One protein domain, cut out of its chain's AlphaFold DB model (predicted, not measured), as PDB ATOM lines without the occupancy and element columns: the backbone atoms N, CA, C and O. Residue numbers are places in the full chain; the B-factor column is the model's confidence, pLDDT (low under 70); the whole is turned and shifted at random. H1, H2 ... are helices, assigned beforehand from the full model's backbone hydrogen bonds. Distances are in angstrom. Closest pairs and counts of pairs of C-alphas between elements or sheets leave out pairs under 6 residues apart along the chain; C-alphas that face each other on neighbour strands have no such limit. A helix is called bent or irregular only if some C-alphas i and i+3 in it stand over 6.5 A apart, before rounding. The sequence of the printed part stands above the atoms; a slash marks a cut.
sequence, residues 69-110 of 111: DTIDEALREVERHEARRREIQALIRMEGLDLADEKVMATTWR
ATOM      1  N   ASP A  69      21.271 -29.614  72.614       94.81
ATOM      2  CA  ASP A  69      20.821 -29.936  71.253       94.81
ATOM      3  C   ASP A  69      19.363 -29.521  71.051       94.81
ATOM      4  O   ASP A  69      19.005 -29.007  70.001       94.81
ATOM      5  N   THR A  70      18.540 -29.681  72.090       96.44
ATOM      6  CA  THR A  70      17.136 -29.254  72.091       96.44
ATOM      7  C   THR A  70      17.014 -27.744  71.920       96.44
ATOM      8  O   THR A  70      16.212 -27.288  71.115       96.44
ATOM      9  N   ILE A  71      17.824 -26.960  72.638       95.12
ATOM     10  CA  ILE A  71      17.837 -25.497  72.518       95.12
ATOM     11  C   ILE A  71      18.355 -25.078  71.140       95.12
ATOM     12  O   ILE A  71      17.717 -24.267  70.472       95.12
ATOM     13  N   ASP A  72      19.486 -25.635  70.703       94.19
ATOM     14  CA  ASP A  72      20.078 -25.311  69.403       94.19
ATOM     15  C   ASP A  72      19.097 -25.628  68.259       94.19
ATOM     16  O   ASP A  72      18.967 -24.834  67.326       94.19
ATOM     17  N   GLU A  73      18.391 -26.759  68.329       96.88
ATOM     18  CA  GLU A  73      17.422 -27.162  67.308       96.88
ATOM     19  C   GLU A  73      16.124 -26.356  67.385       96.88
ATOM     20  O   GLU A  73      15.609 -25.944  66.349       96.88
ATOM     21  N   ALA A  74      15.630 -26.038  68.585       96.25
ATOM     22  CA  ALA A  74      14.462 -25.176  68.747       96.25
ATOM     23  C   ALA A  74      14.697 -23.786  68.133       96.25
ATOM     24  O   ALA A  74      13.829 -23.261  67.437       96.25
ATOM     25  N   LEU A  75      15.885 -23.205  68.334       95.25
ATOM     26  CA  LEU A  75      16.247 -21.920  67.729       95.25
ATOM     27  C   LEU A  75      16.289 -22.002  66.199       95.25
ATOM     28  O   LEU A  75      15.760 -21.121  65.523       95.25
ATOM     29  N   ARG A  76      16.859 -23.079  65.645       95.12
ATOM     30  CA  ARG A  76      16.862 -23.315  64.192       95.12
ATOM     31  C   ARG A  76      15.454 -23.484  63.641       95.12
ATOM     32  O   ARG A  76      15.168 -22.983  62.559       95.12
ATOM     33  N   GLU A  77      14.573 -24.163  64.365       96.31
ATOM     34  CA  GLU A  77      13.199 -24.366  63.916       96.31
ATOM     35  C   GLU A  77      12.421 -23.048  63.860       96.31
ATOM     36  O   GLU A  77      11.680 -22.815  62.907       96.31
ATOM     37  N   VAL A  78      12.662 -22.131  64.803       96.31
ATOM     38  CA  VAL A  78      12.100 -20.771  64.748       96.31
ATOM     39  C   VAL A  78      12.597 -20.013  63.513       96.31
ATOM     40  O   VAL A  78      11.792 -19.393  62.813       96.31
ATOM     41  N   GLU A  79      13.893 -20.094  63.193       94.31
ATOM     42  CA  GLU A  79      14.442 -19.482  61.975       94.31
ATOM     43  C   GLU A  79      13.810 -20.069  60.704       94.31
ATOM     44  O   GLU A  79      13.383 -19.319  59.821       94.31
ATOM     45  N   ARG A  80      13.691 -21.401  60.618       93.94
ATOM     46  CA  ARG A  80      13.051 -22.086  59.480       93.94
ATOM     47  C   ARG A  80      11.581 -21.707  59.343       93.94
ATOM     48  O   ARG A  80      11.110 -21.485  58.226       93.94
ATOM     49  N   HIS A  81      10.860 -21.628  60.457       95.44
ATOM     50  CA  HIS A  81       9.451 -21.256  60.474       95.44
ATOM     51  C   HIS A  81       9.244 -19.835  59.936       95.44
ATOM     52  O   HIS A  81       8.375 -19.608  59.094       95.44
ATOM     53  N   GLU A  82      10.068 -18.881  60.369       95.00
ATOM     54  CA  GLU A  82       9.994 -17.503  59.882       95.00
ATOM     55  C   GLU A  82      10.403 -17.390  58.406       95.00
ATOM     56  O   GLU A  82       9.745 -16.678  57.645       95.00
ATOM     57  N   ALA A  83      11.424 -18.130  57.962       91.44
ATOM     58  CA  ALA A  83      11.799 -18.189  56.549       91.44
ATOM     59  C   ALA A  83      10.641 -18.703  55.679       91.44
ATOM     60  O   ALA A  83      10.244 -18.032  54.726       91.44
ATOM     61  N   ARG A  84      10.021 -19.828  56.071       92.31
ATOM     62  CA  ARG A  84       8.847 -20.390  55.387       92.31
ATOM     63  C   ARG A  84       7.681 -19.403  55.367       92.31
ATOM     64  O   ARG A  84       7.021 -19.240  54.346       92.31
ATOM     65  N   ARG A  85       7.428 -18.713  56.483       92.69
ATOM     66  CA  ARG A  85       6.376 -17.693  56.569       92.69
ATOM     67  C   ARG A  85       6.621 -16.546  55.587       92.69
ATOM     68  O   ARG A  85       5.682 -16.128  54.915       92.69
ATOM     69  N   ARG A  86       7.852 -16.037  55.500       87.06
ATOM     70  CA  ARG A  86       8.217 -14.953  54.570       87.06
ATOM     71  C   ARG A  86       8.096 -15.382  53.118       87.06
ATOM     72  O   ARG A  86       7.543 -14.632  52.324       87.06
ATOM     73  N   GLU A  87       8.545 -16.588  52.797       86.94
ATOM     74  CA  GLU A  87       8.441 -17.150  51.452       86.94
ATOM     75  C   GLU A  87       6.978 -17.277  51.005       86.94
ATOM     76  O   GLU A  87       6.616 -16.813  49.928       86.94
ATOM     77  N   ILE A  88       6.098 -17.784  51.876       90.56
ATOM     78  CA  ILE A  88       4.652 -17.838  51.603       90.56
ATOM     79  C   ILE A  88       4.074 -16.434  51.387       90.56
ATOM     80  O   ILE A  88       3.262 -16.233  50.487       90.56
ATOM     81  N   GLN A  89       4.478 -15.444  52.188       87.56
ATOM     82  CA  GLN A  89       4.014 -14.065  52.002       87.56
ATOM     83  C   GLN A  89       4.496 -13.463  50.675       87.56
ATOM     84  O   GLN A  89       3.714 -12.782  50.014       87.56
ATOM     85  N   ALA A  90       5.736 -13.741  50.267       82.31
ATOM     86  CA  ALA A  90       6.264 -13.319  48.973       82.31
ATOM     87  C   ALA A  90       5.486 -13.962  47.813       82.31
ATOM     88  O   ALA A  90       5.100 -13.261  46.883       82.31
ATOM     89  N   LEU A  91       5.161 -15.257  47.915       84.50
ATOM     90  CA  LEU A  91       4.328 -15.973  46.941       84.50
ATOM     91  C   LEU A  91       2.924 -15.375  46.817       84.50
ATOM     92  O   LEU A  91       2.452 -15.150  45.708       84.50
ATOM     93  N   ILE A  92       2.263 -15.069  47.939       83.94
ATOM     94  CA  ILE A  92       0.924 -14.454  47.932       83.94
ATOM     95  C   ILE A  92       0.955 -13.069  47.275       83.94
ATOM     96  O   ILE A  92       0.033 -12.707  46.549       83.94
ATOM     97  N   ARG A  93       2.001 -12.284  47.544       81.81
ATOM     98  CA  ARG A  93       2.142 -10.922  47.011       81.81
ATOM     99  C   ARG A  93       2.745 -10.876  45.613       81.81
ATOM    100  O   ARG A  93       2.789  -9.794  45.038       81.81
ATOM    101  N   MET A  94       3.216 -12.011  45.091       75.94
ATOM    102  CA  MET A  94       4.047 -12.084  43.885       75.94
ATOM    103  C   MET A  94       5.263 -11.136  43.966       75.94
ATOM    104  O   MET A  94       5.745 -10.613  42.968       75.94
ATOM    105  N   GLU A  95       5.759 -10.865  45.173       68.69
ATOM    106  CA  GLU A  95       6.782  -9.848  45.409       68.69
ATOM    107  C   GLU A  95       8.177 -10.457  45.240       68.69
ATOM    108  O   GLU A  95       8.543 -11.396  45.947       68.69
ATOM    109  N   GLY A  96       8.964  -9.925  44.300       64.12
ATOM    110  CA  GLY A  96      10.341 -10.375  44.058       64.12
ATOM    111  C   GLY A  96      10.461 -11.761  43.418       64.12
ATOM    112  O   GLY A  96      11.540 -12.348  43.453       64.12
ATOM    113  N   LEU A  97       9.374 -12.288  42.847       70.38
ATOM    114  CA  LEU A  97       9.357 -13.555  42.125       70.38
ATOM    115  C   LEU A  97       9.294 -13.314  40.620       70.38
ATOM    116  O   LEU A  97       8.466 -12.537  40.150       70.38
ATOM    117  N   ASP A  98      10.073 -14.085  39.864       67.38
ATOM    118  CA  ASP A  98       9.999 -14.125  38.397       67.38
ATOM    119  C   ASP A  98       8.597 -14.522  37.890       67.38
ATOM    120  O   ASP A  98       8.228 -14.201  36.765       67.38
ATOM    121  N   LEU A  99       7.782 -15.173  38.736       65.81
ATOM    122  CA  LEU A  99       6.371 -15.480  38.465       65.81
ATOM    123  C   LEU A  99       5.488 -14.235  38.290       65.81
ATOM    124  O   LEU A  99       4.418 -14.331  37.696       65.81
ATOM    125  N   ALA A 100       5.918 -13.082  38.802       64.56
ATOM    126  CA  ALA A 100       5.227 -11.808  38.638       64.56
ATOM    127  C   ALA A 100       5.569 -11.110  37.312       64.56
ATOM    128  O   ALA A 100       4.881 -10.166  36.920       64.56
ATOM    129  N   ASP A 101       6.635 -11.546  36.630       74.56
ATOM    130  CA  ASP A 101       7.068 -10.989  35.354       74.56
ATOM    131  C   ASP A 101       6.447 -11.781  34.196       74.56
ATOM    132  O   ASP A 101       6.841 -12.902  33.858       74.56
ATOM    133  N   GLU A 102       5.463 -11.154  33.554       69.50
ATOM    134  CA  GLU A 102       4.724 -11.720  32.427       69.50
ATOM    135  C   GLU A 102       5.641 -12.101  31.249       69.50
ATOM    136  O   GLU A 102       5.384 -13.087  30.554       69.50
ATOM    137  N   LYS A 103       6.758 -11.387  31.040       75.88
ATOM    138  CA  LYS A 103       7.719 -11.706  29.975       75.88
ATOM    139  C   LYS A 103       8.546 -12.938  30.315       75.88
ATOM    140  O   LYS A 103       8.802 -13.751  29.424       75.88
ATOM    141  N   VAL A 104       8.949 -13.100  31.576       76.12
ATOM    142  CA  VAL A 104       9.681 -14.298  32.021       76.12
ATOM    143  C   VAL A 104       8.784 -15.524  31.870       76.12
ATOM    144  O   VAL A 104       9.160 -16.472  31.178       76.12
ATOM    145  N   MET A 105       7.552 -15.457  32.379       75.00
ATOM    146  CA  MET A 105       6.586 -16.555  32.271       75.00
ATOM    147  C   MET A 105       6.225 -16.904  30.818       75.00
ATOM    148  O   MET A 105       6.146 -18.084  30.480       75.00
ATOM    149  N   ALA A 106       6.087 -15.922  29.920       73.06
ATOM    150  CA  ALA A 106       5.813 -16.174  28.498       73.06
ATOM    151  C   ALA A 106       6.939 -16.934  27.771       73.06
ATOM    152  O   ALA A 106       6.703 -17.552  26.728       73.06
ATOM    153  N   THR A 107       8.160 -16.889  28.306       74.69
ATOM    154  CA  THR A 107       9.334 -17.538  27.712       74.69
ATOM    155  C   THR A 107       9.539 -18.954  28.260       74.69
ATOM    156  O   THR A 107       9.988 -19.830  27.527       74.69
ATOM    157  N   THR A 108       9.159 -19.211  29.517       72.12
ATOM    158  CA  THR A 108       9.370 -20.498  30.205       72.12
ATOM    159  C   THR A 108       8.549 -21.659  29.629       72.12
ATOM    160  O   THR A 108       9.011 -22.795  29.658       72.12
ATOM    161  N   TRP A 109       7.366 -21.399  29.063       66.12
ATOM    162  CA  TRP A 109       6.470 -22.448  28.536       66.12
ATOM    163  C   TRP A 109       6.592 -22.691  27.026       66.12
ATOM    164  O   TRP A 109       5.797 -23.436  26.456       66.12
ATOM    165  N   ARG A 110       7.570 -22.067  26.357       59.81
ATOM    166  CA  ARG A 110       7.850 -22.310  24.937       59.81
ATOM    167  C   ARG A 110       8.809 -23.492  24.787       59.81
ATOM    168  O   ARG A 110      10.010 -23.295  24.621       59.81
TER     169      ARG A 110
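Overview. This is residues 69 to 110 of the 111 residues of an uncharacterized protein of Gemmatimonadetes bacterium (UniProt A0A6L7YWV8). One long helix, H1, makes most of the length of an elongated model, and a short helix, H2, sits past its far end, turned across the line of H1 and joined to it by a loop. The two helices are apart from each other, and residues 69 to 86 of H1 and residues 101 to 110, of which 102 to 108 belong to H2, stand free. The printed part has 42 residues, with two named helices in the order H1, H2 and no named strand; the class is all helix. It is extended, a rod with a radius of gyration of the C-alphas of 16.0 A and spans of 48 by 19 by 10 A.

Along the chain. H1 runs from Asp 69 to Arg 93, 25 residues and 36.0 A from first to last C-alpha. Its C-alpha 69 is at (20.821, -29.936, 71.253) and its C-alpha 93 at (2.142, -10.922, 47.011). After residues 94 to 101, of which 98 to 100 are a helical run too short to bear a name, H2 spans residues 102 to 108 and ends with C-alpha 108 at (9.370, -20.498, 30.205).

Arrangement. H1 and H2 are apart, with no C-alpha of the one within 8 A of the other. A short link of 8 residues joins them. The N-to-C direction of H1 is (-0.50, 0.44, -0.75) and that of H2 is (0.36, -0.89, -0.28). In H1 and H2 every O i to N i+4 pair is within hydrogen-bond range. Neither helix is bent.

Size, cuts and confidence. The two C-alphas farthest apart, those of Ile 71 and Arg 110, are 48.7 A apart. The printed part has no cut and no long link. The mean pLDDT of the printed part is 83.1, with 92 for H1 and 74 for H2; residues 95 to 96, 98 to 100, 102 and 109 to 110 are under 70.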